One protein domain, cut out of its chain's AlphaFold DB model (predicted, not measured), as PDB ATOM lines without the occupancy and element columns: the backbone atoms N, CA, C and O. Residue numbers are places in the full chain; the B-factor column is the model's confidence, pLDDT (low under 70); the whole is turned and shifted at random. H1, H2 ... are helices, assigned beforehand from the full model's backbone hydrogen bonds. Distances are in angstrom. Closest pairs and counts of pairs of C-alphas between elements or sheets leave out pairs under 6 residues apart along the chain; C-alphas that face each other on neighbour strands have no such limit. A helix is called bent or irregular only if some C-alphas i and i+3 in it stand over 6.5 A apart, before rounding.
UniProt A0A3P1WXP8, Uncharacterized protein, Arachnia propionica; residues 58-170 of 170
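Overview. This is residues 58 to 170 of the 170 residues of an uncharacterized protein of Arachnia propionica (UniProt A0A3P1WXP8). The longest helix, H3, bent but nearly straight, folds back beside H2 as a helical hairpin, and H1 crosses H2 on its other side. From this body a tail, residues 153 to 170, sticks out and ends in little H4. The 113 printed residues, with four named helices in the order H1 to H4 and no named strand, are all helix in class and loose: radius of gyration of the C-alphas 17.9 A, spans 61 by 38 by 29 A.

Along the chain. H3, residues 122 to 141, was assigned as one helix by its hydrogen bonds but is bent: C-alphas 130 and 133 are 6.7 A apart. Its arms are H3a, residues 122 to 130, and H3b, residues 133 to 141. H2, residues 99 to 117, measures 27.1 A; H1, residues 69 to 85, measures 24.1 A from C-alpha 69 at (127.894, 152.315, 178.632). H4, residues 166 to 169, ends at C-alpha (141.424, 181.436, 148.806).

Arrangement. H3a and H2 touch, closest at the C-alphas of Leu 124 and Ala 115, 4.8 A, opposite ways at a shallow tilt of 23 degrees. H3b is near H2. H1 touches H2, closest at the C-alphas of Leu 75 and Glu 106, 6.7 A, about perpendicular, only just, at 72 degrees. H4 is apart from the others. In H1, H2, H3a and H3b every O i to N i+4 pair is within hydrogen-bond range; H4 is too short for one.

Size, cuts and confidence. The C-alphas of Pro 120 and Gly 170, the two farthest apart, are 61.8 A apart. The printed part has no cut. The links H1 to H2 and H3 to H4 are long. The pLDDT is under 70 at residues 143 to 144, 146 to 148 and 166 to 170.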
ATOM      1  N   LEU A  58     138.128 169.088 173.478       74.69
ATOM      2  CA  LEU A  58     137.167 168.704 174.500       74.69
ATOM      3  C   LEU A  58     135.797 168.610 173.834       74.69
ATOM      4  O   LEU A  58     135.207 169.622 173.450       74.69
ATOM      5  N   TRP A  59     135.320 167.383 173.667       80.25
ATOM      6  CA  TRP A  59     133.963 167.127 173.212       80.25
ATOM      7  C   TRP A  59     132.976 167.359 174.360       80.25
ATOM      8  O   TRP A  59     133.296 167.047 175.510       80.25
ATOM      9  N   PRO A  60     131.766 167.882 174.083       86.69
ATOM     10  CA  PRO A  60     130.658 167.756 175.019       86.69
ATOM     11  C   PRO A  60     130.503 166.287 175.410       86.69
ATOM     12  O   PRO A  60     130.557 165.421 174.538       86.69
ATOM     13  N   TRP A  61     130.293 166.009 176.695       89.81
ATOM     14  CA  TRP A  61     130.191 164.651 177.227       89.81
ATOM     15  C   TRP A  61     129.190 163.795 176.439       89.81
ATOM     16  O   TRP A  61     129.473 162.648 176.124       89.81
ATOM     17  N   SER A  62     128.056 164.369 176.026       85.81
ATOM     18  CA  SER A  62     127.034 163.668 175.231       85.81
ATOM     19  C   SER A  62     127.442 163.321 173.788       85.81
ATOM     20  O   SER A  62     126.736 162.561 173.133       85.81
ATOM     21  N   LEU A  63     128.496 163.944 173.252       84.81
ATOM     22  CA  LEU A  63     128.958 163.797 171.862       84.81
ATOM     23  C   LEU A  63     130.341 163.147 171.754       84.81
ATOM     24  O   LEU A  63     130.848 162.973 170.648       84.81
ATOM     25  N   ASP A  64     130.957 162.830 172.886       86.44
ATOM     26  CA  ASP A  64     132.263 162.197 172.945       86.44
ATOM     27  C   ASP A  64     132.145 160.732 172.463       86.44
ATOM     28  O   ASP A  64     131.414 159.943 173.070       86.44
ATOM     29  N   PRO A  65     132.796 160.363 171.341       78.94
ATOM     30  CA  PRO A  65     132.636 159.046 170.724       78.94
ATOM     31  C   PRO A  65     133.222 157.906 171.565       78.94
ATOM     32  O   PRO A  65     132.858 156.752 171.344       78.94
ATOM     33  N   ASP A  66     134.095 158.218 172.526       86.25
ATOM     34  CA  ASP A  66     134.754 157.229 173.380       86.25
ATOM     35  C   ASP A  66     133.956 156.931 174.665       86.25
ATOM     36  O   ASP A  66     134.394 156.143 175.506       86.25
ATOM     37  N   ARG A  67     132.767 157.533 174.823       90.25
ATOM     38  CA  ARG A  67     131.899 157.332 175.993       90.25
ATOM     39  C   ARG A  67     131.395 155.905 176.074       90.25
ATOM     40  O   ARG A  67     130.772 155.391 175.143       90.25
ATOM     41  N   THR A  68     131.596 155.286 177.232       92.94
ATOM     42  CA  THR A  68     131.191 153.894 177.453       92.94
ATOM     43  C   THR A  68     129.817 153.787 178.111       92.94
ATOM     44  O   THR A  68     129.323 154.724 178.743       92.94
ATOM     45  N   VAL A  69     129.188 152.614 177.991       92.75
ATOM     46  CA  VAL A  69     127.894 152.315 178.632       92.75
ATOM     47  C   VAL A  69     127.992 152.451 180.151       92.75
ATOM     48  O   VAL A  69     127.099 153.003 180.783       92.75
ATOM     49  N   GLU A  70     129.109 152.029 180.739       94.81
ATOM     50  CA  GLU A  70     129.341 152.095 182.182       94.81
ATOM     51  C   GLU A  70     129.414 153.545 182.689       94.81
ATOM     52  O   GLU A  70     129.024 153.836 183.821       94.81
ATOM     53  N   GLU A  71     129.912 154.475 181.870       94.75
ATOM     54  CA  GLU A  71     129.921 155.902 182.206       94.75
ATOM     55  C   GLU A  71     128.506 156.492 182.193       94.75
ATOM     56  O   GLU A  71     128.156 157.260 183.094       94.75
ATOM     57  N   TRP A  72     127.667 156.079 181.238       96.06
ATOM     58  CA  TRP A  72     126.242 156.419 181.220       96.06
ATOM     59  C   TRP A  72     125.499 155.867 182.433       96.06
ATOM     60  O   TRP A  72     124.789 156.615 183.104       96.06
ATOM     61  N   GLU A  73     125.692 154.591 182.763       97.12
ATOM     62  CA  GLU A  73     125.073 153.970 183.937       97.12
ATOM     63  C   GLU A  73     125.484 154.674 185.232       97.12
ATOM     64  O   GLU A  73     124.644 154.940 186.092       97.12
ATOM     65  N   ARG A  74     126.761 155.053 185.359       97.25
ATOM     66  CA  ARG A  74     127.247 155.809 186.517       97.25
ATOM     67  C   ARG A  74     126.560 157.164 186.644       97.25
ATOM     68  O   ARG A  74     126.195 157.551 187.755       97.25
ATOM     69  N   LEU A  75     126.384 157.879 185.533       97.81
ATOM     70  CA  LEU A  75     125.671 159.153 185.541       97.81
ATOM     71  C   LEU A  75     124.199 158.954 185.922       97.81
ATOM     72  O   LEU A  75     123.709 159.687 186.776       97.81
ATOM     73  N   ILE A  76     123.523 157.940 185.373       98.12
ATOM     74  CA  ILE A  76     122.127 157.610 185.705       98.12
ATOM     75  C   ILE A  76     121.970 157.342 187.201       98.12
ATOM     76  O   ILE A  76     121.154 157.987 187.856       98.12
ATOM     77  N   VAL A  77     122.797 156.459 187.762       98.38
ATOM     78  CA  VAL A  77     122.755 156.119 189.192       98.38
ATOM     79  C   VAL A  77     122.988 157.353 190.062       98.38
ATOM     80  O   VAL A  77     122.316 157.525 191.079       98.38
ATOM     81  N   TRP A  78     123.917 158.229 189.671       98.50
ATOM     82  CA  TRP A  78     124.157 159.468 190.402       98.50
ATOM     83  C   TRP A  78     122.953 160.416 190.340       98.50
ATOM     84  O   TRP A  78     122.528 160.917 191.381       98.50
ATOM     85  N   VAL A  79     122.367 160.630 189.156       98.25
ATOM     86  CA  VAL A  79     121.182 161.488 188.985       98.25
ATOM     87  C   VAL A  79     120.011 160.956 189.808       98.25
ATOM     88  O   VAL A  79     119.413 161.714 190.572       98.25
ATOM     89  N   ASP A  80     119.724 159.656 189.727       98.12
ATOM     90  CA  ASP A  80     118.658 159.017 190.501       98.12
ATOM     91  C   ASP A  80     118.909 159.143 192.008       98.12
ATOM     92  O   ASP A  80     118.010 159.515 192.768       98.12
ATOM     93  N   GLY A  81     120.152 158.922 192.444       98.00
ATOM     94  CA  GLY A  81     120.563 159.098 193.833       98.00
ATOM     95  C   GLY A  81     120.332 160.523 194.334       98.00
ATOM     96  O   GLY A  81     119.783 160.718 195.421       98.00
ATOM     97  N   MET A  82     120.678 161.529 193.530       97.62
ATOM     98  CA  MET A  82     120.453 162.937 193.859       97.62
ATOM     99  C   MET A  82     118.965 163.289 193.893       97.62
ATOM    100  O   MET A  82     118.520 163.991 194.806       97.62
ATOM    101  N   CYS A  83     118.180 162.770 192.948       96.88
ATOM    102  CA  CYS A  83     116.735 162.966 192.918       96.88
ATOM    103  C   CYS A  83     116.052 162.384 194.155       96.88
ATOM    104  O   CYS A  83     115.265 163.080 194.798       96.88
ATOM    105  N   VAL A  84     116.390 161.149 194.530       97.69
ATOM    106  CA  VAL A  84     115.848 160.488 195.724       97.69
ATOM    107  C   VAL A  84     116.279 161.221 196.994       97.69
ATOM    108  O   VAL A  84     115.438 161.536 197.834       97.69
ATOM    109  N   THR A  85     117.566 161.553 197.118       96.81
ATOM    110  CA  THR A  85     118.129 162.191 198.323       96.81
ATOM    111  C   THR A  85     117.516 163.564 198.597       96.81
ATOM    112  O   THR A  85     117.326 163.941 199.753       96.81
ATOM    113  N   HIS A  86     117.186 164.316 197.546       94.94
ATOM    114  CA  HIS A  86     116.683 165.685 197.660       94.94
ATOM    115  C   HIS A  86     115.204 165.842 197.284       94.94
ATOM    116  O   HIS A  86     114.740 166.976 197.162       94.94
ATOM    117  N   ALA A  87     114.473 164.735 197.105       95.06
ATOM    118  CA  ALA A  87     113.081 164.719 196.652       95.06
ATOM    119  C   ALA A  87     112.841 165.604 195.408       95.06
ATOM    120  O   ALA A  87     111.864 166.351 195.326       95.06
ATOM    121  N   VAL A  88     113.760 165.551 194.438       93.31
ATOM    122  CA  VAL A  88     113.678 166.354 193.212       93.31
ATOM    123  C   VAL A  88     112.742 165.689 192.216       93.31
ATOM    124  O   VAL A  88     112.950 164.554 191.808       93.31
ATOM    125  N   THR A  89     111.750 166.449 191.761       90.44
ATOM    126  CA  THR A  89     110.805 166.042 190.708       90.44
ATOM    127  C   THR A  89     110.932 166.890 189.442       90.44
ATOM    128  O   THR A  89     110.138 166.756 188.518       90.44
ATOM    129  N   ALA A  90     111.880 167.833 189.427       90.62
ATOM    130  CA  ALA A  90     112.060 168.778 188.331       90.62
ATOM    131  C   ALA A  90     112.779 168.166 187.124       90.62
ATOM    132  O   ALA A  90     112.512 168.576 186.000       90.62
ATOM    133  N   ILE A  91     113.685 167.212 187.351       91.62
ATOM    134  CA  ILE A  91     114.462 166.576 186.284       91.62
ATOM    135  C   ILE A  91     113.549 165.579 185.556       91.62
ATOM    136  O   ILE A  91     113.057 164.644 186.189       91.62
ATOM    137  N   PRO A  92     113.278 165.769 184.253       89.62
ATOM    138  CA  PRO A  92     112.358 164.907 183.526       89.62
ATOM    139  C   PRO A  92     112.989 163.535 183.255       89.62
ATOM    140  O   PRO A  92     114.188 163.462 182.997       89.62
ATOM    141  N   PRO A  93     112.204 162.442 183.198       89.62
ATOM    142  CA  PRO A  93     112.731 161.100 182.928       89.62
ATOM    143  C   PRO A  93     113.371 160.969 181.537       89.62
ATOM    144  O   PRO A  93     114.181 160.079 181.311       89.62
ATOM    145  N   CYS A  94     113.041 161.865 180.600       89.94
ATOM    146  CA  CYS A  94     113.650 161.906 179.275       89.94
ATOM    147  C   CYS A  94     114.978 162.678 179.222       89.94
ATOM    148  O   CYS A  94     115.473 162.885 178.122       89.94
ATOM    149  N   TRP A  95     115.566 163.098 180.354       91.81
ATOM    150  CA  TRP A  95     116.796 163.912 180.388       91.81
ATOM    151  C   TRP A  95     117.952 163.335 179.555       91.81
ATOM    152  O   TRP A  95     118.696 164.101 178.954       91.81
ATOM    153  N   LEU A  96     118.052 162.004 179.442       91.31
ATOM    154  CA  LEU A  96     119.037 161.306 178.602       91.31
ATOM    155  C   LEU A  96     118.948 161.677 177.113       91.31
ATOM    156  O   LEU A  96     119.943 161.614 176.399       91.31
ATOM    157  N   ALA A  97     117.765 162.069 176.642       88.50
ATOM    158  CA  ALA A  97     117.525 162.477 175.262       88.50
ATOM    159  C   ALA A  97     117.852 163.959 174.999       88.50
ATOM    160  O   ALA A  97     117.686 164.418 173.870       88.50
ATOM    161  N   HIS A  98     118.300 164.703 176.017       89.38
ATOM    162  CA  HIS A  98     118.612 166.129 175.925       89.38
ATOM    163  C   HIS A  98     120.107 166.358 176.179       89.38
ATOM    164  O   HIS A  98     120.520 166.434 177.342       89.38
ATOM    165  N   PRO A  99     120.935 166.496 175.123       89.81
ATOM    166  CA  PRO A  99     122.374 166.718 175.247       89.81
ATOM    167  C   PRO A  99     122.753 167.843 176.218       89.81
ATOM    168  O   PRO A  99     123.700 167.693 176.985       89.81
ATOM    169  N   ASP A 100     122.006 168.950 176.237       89.38
ATOM    170  CA  ASP A 100     122.237 170.052 177.183       89.38
ATOM    171  C   ASP A 100     122.114 169.594 178.648       89.38
ATOM    172  O   ASP A 100     123.023 169.813 179.450       89.38
ATOM    173  N   LEU A 101     121.034 168.880 178.984       92.25
ATOM    174  CA  LEU A 101     120.820 168.369 180.339       92.25
ATOM    175  C   LEU A 101     121.876 167.335 180.724       92.25
ATOM    176  O   LEU A 101     122.386 167.390 181.839       92.25
ATOM    177  N   VAL A 102     122.233 166.430 179.808       94.44
ATOM    178  CA  VAL A 102     123.288 165.432 180.035       94.44
ATOM    179  C   VAL A 102     124.612 166.116 180.391       94.44
ATOM    180  O   VAL A 102     125.215 165.785 181.410       94.44
ATOM    181  N   ASN A 103     125.038 167.106 179.600       94.69
ATOM    182  CA  ASN A 103     126.297 167.820 179.831       94.69
ATOM    183  C   ASN A 103     126.290 168.595 181.158       94.69
ATOM    184  O   ASN A 103     127.273 168.568 181.897       94.69
ATOM    185  N   GLN A 104     125.183 169.264 181.492       95.75
ATOM    186  CA  GLN A 104     125.071 169.984 182.761       95.75
ATOM    187  C   GLN A 104     125.073 169.036 183.967       95.75
ATOM    188  O   GLN A 104     125.753 169.307 184.956       95.75
ATOM    189  N   LEU A 105     124.341 167.918 183.897       97.25
ATOM    190  CA  LEU A 105     124.288 166.921 184.970       97.25
ATOM    191  C   LEU A 105     125.642 166.256 185.198       97.25
ATOM    192  O   LEU A 105     126.029 166.037 186.344       97.25
ATOM    193  N   GLU A 106     126.388 165.981 184.132       97.06
ATOM    194  CA  GLU A 106     127.735 165.437 184.254       97.06
ATOM    195  C   GLU A 106     128.701 166.431 184.910       97.06
ATOM    196  O   GLU A 106     129.383 166.072 185.875       97.06
ATOM    197  N   ALA A 107     128.682 167.696 184.482       96.50
ATOM    198  CA  ALA A 107     129.500 168.738 185.095       96.50
ATOM    199  C   ALA A 107     129.158 168.922 186.585       96.50
ATOM    200  O   ALA A 107     130.046 169.062 187.431       96.50
ATOM    201  N   LEU A 108     127.865 168.870 186.924       98.06
ATOM    202  CA  LEU A 108     127.382 168.915 188.302       98.06
ATOM    203  C   LEU A 108     127.873 167.720 189.121       98.06
ATOM    204  O   LEU A 108     128.316 167.933 190.252       98.06
ATOM    205  N   ARG A 109     127.840 166.502 188.564       98.25
ATOM    206  CA  ARG A 109     128.379 165.291 189.198       98.25
ATOM    207  C   ARG A 109     129.862 165.444 189.500       98.25
ATOM    208  O   ARG A 109     130.263 165.253 190.643       98.25
ATOM    209  N   CYS A 110     130.663 165.838 188.512       96.56
ATOM    210  CA  CYS A 110     132.100 166.055 188.683       96.56
ATOM    211  C   CYS A 110     132.395 167.094 189.775       96.56
ATOM    212  O   CYS A 110     133.221 166.860 190.660       96.56
ATOM    213  N   ALA A 111     131.679 168.221 189.770       97.19
ATOM    214  CA  ALA A 111     131.828 169.244 190.800       97.19
ATOM    215  C   ALA A 111     131.395 168.745 192.193       97.19
ATOM    216  O   ALA A 111     132.034 169.082 193.192       97.19
ATOM    217  N   TRP A 112     130.345 167.922 192.268       98.06
ATOM    218  CA  TRP A 112     129.874 167.327 193.518       98.06
ATOM    219  C   TRP A 112     130.890 166.340 194.084       98.06
ATOM    220  O   TRP A 112     131.176 166.397 195.273       98.06
ATOM    221  N   GLU A 113     131.474 165.473 193.252       97.19
ATOM    222  CA  GLU A 113     132.477 164.492 193.681       97.19
ATOM    223  C   GLU A 113     133.705 165.173 194.288       97.19
ATOM    224  O   GLU A 113     134.164 164.781 195.361       97.19
ATOM    225  N   ILE A 114     134.186 166.247 193.654       96.38
ATOM    226  CA  ILE A 114     135.284 167.061 194.187       96.38
ATOM    227  C   ILE A 114     134.880 167.689 195.525       96.38
ATOM    228  O   ILE A 114     135.633 167.616 196.496       96.38
ATOM    229  N   ALA A 115     133.696 168.294 195.607       96.88
ATOM    230  CA  ALA A 115     133.231 168.946 196.827       96.88
ATOM    231  C   ALA A 115     133.008 167.950 197.982       96.88
ATOM    232  O   ALA A 115     133.363 168.233 199.126       96.88
ATOM    233  N   ALA A 116     132.455 166.773 197.687       95.50
ATOM    234  CA  ALA A 116     132.187 165.713 198.649       95.50
ATOM    235  C   ALA A 116     133.479 165.063 199.165       95.50
ATOM    236  O   ALA A 116     133.593 164.810 200.362       95.50
ATOM    237  N   ALA A 117     134.479 164.853 198.301       95.88
ATOM    238  CA  ALA A 117     135.777 164.300 198.693       95.88
ATOM    239  C   ALA A 117     136.542 165.189 199.692       95.88
ATOM    240  O   ALA A 117     137.358 164.686 200.461       95.88
ATOM    241  N   ASN A 118     136.264 166.495 199.702       91.25
ATOM    242  CA  ASN A 118     136.870 167.465 200.619       91.25
ATOM    243  C   ASN A 118     136.001 167.753 201.861       91.25
ATOM    244  O   ASN A 118     136.291 168.675 202.621       91.25
ATOM    245  N   HIS A 119     134.934 166.983 202.094       89.25
ATOM    246  CA  HIS A 119     134.084 167.154 203.270       89.25
ATOM    247  C   HIS A 119     134.748 166.571 204.543       89.25
ATOM    248  O   HIS A 119     135.235 165.439 204.501       89.25
ATOM    249  N   PRO A 120     134.724 167.275 205.699       86.75
ATOM    250  CA  PRO A 120     134.065 168.559 205.951       86.75
ATOM    251  C   PRO A 120     134.833 169.781 205.414       86.75
ATOM    252  O   PRO A 120     135.988 170.000 205.759       86.75
ATOM    253  N   GLY A 121     134.137 170.620 204.637       88.06
ATOM    254  CA  GLY A 121     134.647 171.842 204.003       88.06
ATOM    255  C   GLY A 121     133.507 172.683 203.393       88.06
ATOM    256  O   GLY A 121     132.387 172.172 203.250       88.06
ATOM    257  N   PRO A 122     133.723 173.981 203.089       93.94
ATOM    258  CA  PRO A 122     132.686 174.868 202.547       93.94
ATOM    259  C   PRO A 122     132.249 174.519 201.115       93.94
ATOM    260  O   PRO A 122     131.200 174.980 200.665       93.94
ATOM    261  N   GLU A 123     133.025 173.713 200.396       95.06
ATOM    262  CA  GLU A 123     132.855 173.403 198.977       95.06
ATOM    263  C   GLU A 123     131.515 172.720 198.710       95.06
ATOM    264  O   GLU A 123     130.819 173.076 197.761       95.06
ATOM    265  N   LEU A 124     131.105 171.787 199.575       95.75
ATOM    266  CA  LEU A 124     129.834 171.081 199.407       95.75
ATOM    267  C   LEU A 124     128.637 172.025 199.595       95.75
ATOM    268  O   LEU A 124     127.666 171.960 198.842       95.75
ATOM    269  N   ILE A 125     128.724 172.962 200.544       96.00
ATOM    270  CA  ILE A 125     127.702 174.005 200.733       96.00
ATOM    271  C   ILE A 125     127.665 174.938 199.515       96.00
ATOM    272  O   ILE A 125     126.581 175.280 199.031       96.00
ATOM    273  N   ALA A 126     128.831 175.335 199.004       96.94
ATOM    274  CA  ALA A 126     128.939 176.172 197.815       96.94
ATOM    275  C   ALA A 126     128.333 175.478 196.586       96.94
ATOM    276  O   ALA A 126     127.545 176.096 195.875       96.94
ATOM    277  N   TRP A 127     128.605 174.187 196.392       97.75
ATOM    278  CA  TRP A 127     128.034 173.389 195.309       97.75
ATOM    279  C   TRP A 127     126.498 173.380 195.348       97.75
ATOM    280  O   TRP A 127     125.839 173.686 194.350       97.75
ATOM    281  N   TYR A 128     125.903 173.130 196.521       96.94
ATOM    282  CA  TYR A 128     124.444 173.180 196.671       96.94
ATOM    283  C   TYR A 128     123.871 174.569 196.368       96.94
ATOM    284  O   TYR A 128     122.793 174.686 195.781       96.94
ATOM    285  N   THR A 129     124.577 175.618 196.788       96.75
ATOM    286  CA  THR A 129     124.104 177.005 196.712       96.75
ATOM    287  C   THR A 129     124.193 177.564 195.298       96.75
ATOM    288  O   THR A 129     123.233 178.166 194.822       96.75
ATOM    289  N   TYR A 130     125.326 177.360 194.631       97.31
ATOM    290  CA  TYR A 130     125.660 178.039 193.380       97.31
ATOM    291  C   TYR A 130     125.511 177.163 192.140       97.31
ATOM    292  O   TYR A 130     125.506 177.697 191.035       97.31
ATOM    293  N   SER A 131     125.366 175.846 192.298       97.31
ATOM    294  CA  SER A 131     125.286 174.927 191.161       97.31
ATOM    295  C   SER A 131     123.970 174.156 191.166       97.31
ATOM    296  O   SER A 131     123.156 174.326 190.260       97.31
ATOM    297  N   TRP A 132     123.695 173.384 192.221       97.19
ATOM    298  CA  TRP A 132     122.520 172.505 192.251       97.19
ATOM    299  C   TRP A 132     121.191 173.259 192.243       97.19
ATOM    300  O   TRP A 132     120.343 173.019 191.388       97.19
ATOM    301  N   ARG A 133     120.994 174.198 193.177       95.94
ATOM    302  CA  ARG A 133     119.730 174.946 193.269       95.94
ATOM    303  C   ARG A 133     119.449 175.788 192.015       95.94
ATOM    304  O   ARG A 133     118.320 175.717 191.531       95.94
ATOM    305  N   PRO A 134     120.421 176.540 191.453       96.38
ATOM    306  CA  PRO A 134     120.215 177.247 190.189       96.38
ATOM    307  C   PRO A 134     119.873 176.316 189.024       96.38
ATOM    308  O   PRO A 134     118.952 176.624 188.270       96.38
ATOM    309  N   PHE A 135     120.538 175.160 188.912       95.88
ATOM    310  CA  PHE A 135     120.218 174.164 187.888       95.88
ATOM    311  C   PHE A 135     118.765 173.688 187.990       95.88
ATOM    312  O   PHE A 135     118.046 173.689 186.993       95.88
ATOM    313  N   LEU A 136     118.287 173.356 189.192       94.62
ATOM    314  CA  LEU A 136     116.886 172.962 189.374       94.62
ATOM    315  C   LEU A 136     115.914 174.075 188.960       94.62
ATOM    316  O   LEU A 136     114.896 173.786 188.334       94.62
ATOM    317  N   GLY A 137     116.244 175.335 189.257       93.12
ATOM    318  CA  GLY A 137     115.472 176.490 188.794       93.12
ATOM    319  C   GLY A 137     115.436 176.607 187.265       93.12
ATOM    320  O   GLY A 137     114.372 176.847 186.699       93.12
ATOM    321  N   TYR A 138     116.570 176.377 186.593       91.62
ATOM    322  CA  TYR A 138     116.646 176.330 185.131       91.62
ATOM    323  C   TYR A 138     115.747 175.231 184.556       91.62
ATOM    324  O   TYR A 138     114.885 175.528 183.731       91.62
ATOM    325  N   VAL A 139     115.881 173.987 185.032       89.62
ATOM    326  CA  VAL A 139     115.106 172.850 184.502       89.62
ATOM    327  C   VAL A 139     113.602 173.058 184.694       89.62
ATOM    328  O   VAL A 139     112.825 172.786 183.783       89.62
ATOM    329  N   GLN A 140     113.174 173.609 185.834       86.12
ATOM    330  CA  GLN A 140     111.762 173.942 186.069       86.12
ATOM    331  C   GLN A 140     111.209 174.987 185.091       86.12
ATOM    332  O   GLN A 140     110.008 174.982 184.820       86.12
ATOM    333  N   GLY A 141     112.060 175.874 184.571       81.38
ATOM    334  CA  GLY A 141     111.696 176.858 183.554       81.38
ATOM    335  C   GLY A 141     111.587 176.283 182.139       81.38
ATOM    336  O   GLY A 141     111.031 176.938 181.256       81.38
ATOM    337  N   VAL A 142     112.085 175.067 181.900       76.31
ATOM    338  CA  VAL A 142     112.047 174.411 180.589       76.31
ATOM    339  C   VAL A 142     110.842 173.465 180.516       76.31
ATOM    340  O   VAL A 142     110.904 172.308 180.914       76.31
ATOM    341  N   ASP A 143     109.733 173.936 179.941       68.81
ATOM    342  CA  ASP A 143     108.471 173.167 179.863       68.81
ATOM    343  C   ASP A 143     108.467 172.053 178.788       68.81
ATOM    344  O   ASP A 143     107.511 171.292 178.646       68.81
ATOM    345  N   ARG A 144     109.560 171.915 178.026       68.00
ATOM    346  CA  ARG A 144     109.647 171.071 176.815       68.00
ATOM    347  C   ARG A 144     109.470 169.568 177.059       68.00
ATOM    348  O   ARG A 144     109.223 168.829 176.117       68.00
ATOM    349  N   CYS A 145     109.573 169.114 178.306       74.50
ATOM    350  CA  CYS A 145     109.501 167.692 178.659       74.50
ATOM    351  C   CYS A 145     108.263 167.317 179.486       74.50
ATOM    352  O   CYS A 145     108.025 166.136 179.738       74.50
ATOM    353  N   ARG A 146     107.482 168.304 179.955       65.00
ATOM    354  CA  ARG A 146     106.452 168.087 180.985       65.00
ATOM    355  C   ARG A 146     105.234 167.307 180.471       65.00
ATOM    356  O   ARG A 146     104.578 166.633 181.256       65.00
ATOM    357  N   ASN A 147     104.972 167.349 179.162       66.31
ATOM    358  CA  ASN A 147     103.837 166.684 178.503       66.31
ATOM    359  C   ASN A 147     104.278 165.637 177.463       66.31
ATOM    360  O   ASN A 147     103.601 165.422 176.458       66.31
ATOM    361  N   GLY A 148     105.425 164.997 177.696       66.94
ATOM    362  CA  GLY A 148     106.060 164.076 176.755       66.94
ATOM    363  C   GLY A 148     107.344 164.659 176.170       66.94
ATOM    364  O   GLY A 148     107.559 165.870 176.199       66.94
ATOM    365  N   HIS A 149     108.219 163.779 175.680       78.31
ATOM    366  CA  HIS A 149     109.498 164.182 175.105       78.31
ATOM    367  C   HIS A 149     109.278 165.029 173.846       78.31
ATOM    368  O   HIS A 149     108.621 164.588 172.900       78.31
ATOM    369  N   GLN A 150     109.853 166.230 173.833       78.94
ATOM    370  CA  GLN A 150     109.998 167.047 172.633       78.94
ATOM    371  C   GLN A 150     111.475 167.095 172.245       78.94
ATOM    372  O   GLN A 150     112.309 167.278 173.131       78.94
ATOM    373  N   PRO A 151     111.820 166.950 170.955       76.31
ATOM    374  CA  PRO A 151     113.206 167.049 170.525       76.31
ATOM    375  C   PRO A 151     113.757 168.451 170.796       76.31
ATOM    376  O   PRO A 151     113.028 169.448 170.739       76.31
ATOM    377  N   ASP A 152     115.060 168.528 171.057       79.06
ATOM    378  CA  ASP A 152     115.729 169.813 171.205       79.06
ATOM    379  C   ASP A 152     115.670 170.612 169.891       79.06
ATOM    380  O   ASP A 152     115.727 170.040 168.796       79.06
ATOM    381  N   PRO A 153     115.533 171.949 169.969       80.00
ATOM    382  CA  PRO A 153     115.558 172.787 168.786       80.00
ATOM    383  C   PRO A 153     116.921 172.670 168.093       80.00
ATOM    384  O   PRO A 153     117.943 172.489 168.760       80.00
ATOM    385  N   PRO A 154     116.962 172.825 166.761       80.50
ATOM    386  CA  PRO A 154     118.215 172.774 166.027       80.50
ATOM    387  C   PRO A 154     119.160 173.880 166.509       80.50
ATOM    388  O   PRO A 154     118.776 175.047 166.617       80.50
ATOM    389  N   ALA A 155     120.409 173.505 166.787       83.12
ATOM    390  CA  ALA A 155     121.442 174.457 167.160       83.12
ATOM    391  C   ALA A 155     121.768 175.391 165.984       83.12
ATOM    392  O   ALA A 155     121.833 174.970 164.827       83.12
ATOM    393  N   THR A 156     122.022 176.662 166.288       88.31
ATOM    394  CA  THR A 156     122.610 177.585 165.314       88.31
ATOM    395  C   THR A 156     124.114 177.335 165.282       88.31
ATOM    396  O   THR A 156     124.813 177.646 166.243       88.31
ATOM    397  N   VAL A 157     124.603 176.725 164.204       88.19
ATOM    398  CA  VAL A 157     126.029 176.419 164.025       88.19
ATOM    399  C   VAL A 157     126.773 177.603 163.412       88.19
ATOM    400  O   VAL A 157     126.191 178.391 162.664       88.19
ATOM    401  N   THR A 158     128.064 177.725 163.725       91.19
ATOM    402  CA  THR A 158     128.934 178.767 163.168       91.19
ATOM    403  C   THR A 158     128.902 178.740 161.643       91.19
ATOM    404  O   THR A 158     129.235 177.732 161.020       91.19
ATOM    405  N   ASP A 159     128.553 179.871 161.037       89.50
ATOM    406  CA  ASP A 159     128.595 180.034 159.591       89.50
ATOM    407  C   ASP A 159     130.012 180.423 159.148       89.50
ATOM    408  O   ASP A 159     130.434 181.579 159.253       89.50
ATOM    409  N   ALA A 160     130.752 179.433 158.645       90.50
ATOM    410  CA  ALA A 160     132.138 179.582 158.204       90.50
ATOM    411  C   ALA A 160     132.322 180.601 157.063       90.50
ATOM    412  O   ALA A 160     133.440 181.049 156.825       90.50
ATOM    413  N   ARG A 161     131.246 181.021 156.382       89.00
ATOM    414  CA  ARG A 161     131.314 182.054 155.333       89.00
ATOM    415  C   ARG A 161     131.668 183.434 155.880       89.00
ATOM    416  O   ARG A 161     132.185 184.259 155.138       89.00
ATOM    417  N   PHE A 162     131.418 183.682 157.166       87.62
ATOM    418  CA  PHE A 162     131.836 184.914 157.837       87.62
ATOM    419  C   PHE A 162     133.260 184.832 158.404       87.62
ATOM    420  O   PHE A 162     133.693 185.755 159.092       87.62
ATOM    421  N   HIS A 163     134.001 183.749 158.142       87.38
ATOM    422  CA  HIS A 163     135.395 183.653 158.552       87.38
ATOM    423  C   HIS A 163     136.240 184.674 157.761       87.38
ATOM    424  O   HIS A 163     136.318 184.562 156.537       87.38
ATOM    425  N   PRO A 164     136.910 185.646 158.415       83.88
ATOM    426  CA  PRO A 164     137.575 186.756 157.723       83.88
ATOM    427  C   PRO A 164     138.640 186.339 156.699       83.88
ATOM    428  O   PRO A 164     138.866 187.053 155.730       83.88
ATOM    429  N   LEU A 165     139.266 185.173 156.884       82.44
ATOM    430  CA  LEU A 165     140.300 184.643 155.981       82.44
ATOM    431  C   LEU A 165     139.751 183.698 154.899       82.44
ATOM    432  O   LEU A 165     140.521 183.147 154.120       82.44
ATOM    433  N   ALA A 166     138.435 183.462 154.845       65.62
ATOM    434  CA  ALA A 166     137.838 182.599 153.820       65.62
ATOM    435  C   ALA A 166     137.811 183.257 152.427       65.62
ATOM    436  O   ALA A 166     137.712 182.556 151.425       65.62
ATOM    437  N   ALA A 167     137.925 184.589 152.354       61.53
ATOM    438  CA  ALA A 167     137.890 185.348 151.103       61.53
ATOM    439  C   ALA A 167     139.220 185.339 150.320       61.53
ATOM    440  O   ALA A 167     139.227 185.687 149.145       61.53
ATOM    441  N   GLU A 168     140.337 184.943 150.940       58.34
ATOM    442  CA  GLU A 168     141.673 185.000 150.318       58.34
ATOM    443  C   GLU A 168     142.056 183.725 149.540       58.34
ATOM    444  O   GLU A 168     143.156 183.642 149.000       58.34
ATOM    445  N   GLN A 169     141.168 182.726 149.473       54.22
ATOM    446  CA  GLN A 169     141.424 181.436 148.806       54.22
ATOM    447  C   GLN A 169     140.543 181.181 147.564       54.22
ATOM    448  O   GLN A 169     140.423 180.033 147.137       54.22
ATOM    449  N   GLY A 170     139.910 182.225 147.009       50.62
ATOM    450  CA  GLY A 170     139.013 182.151 145.843       50.62
ATOM    451  C   GLY A 170     139.630 182.662 144.549       50.62
ATOM    452  O   GLY A 170     140.256 183.743 144.594       50.62
TER     453      GLY A 170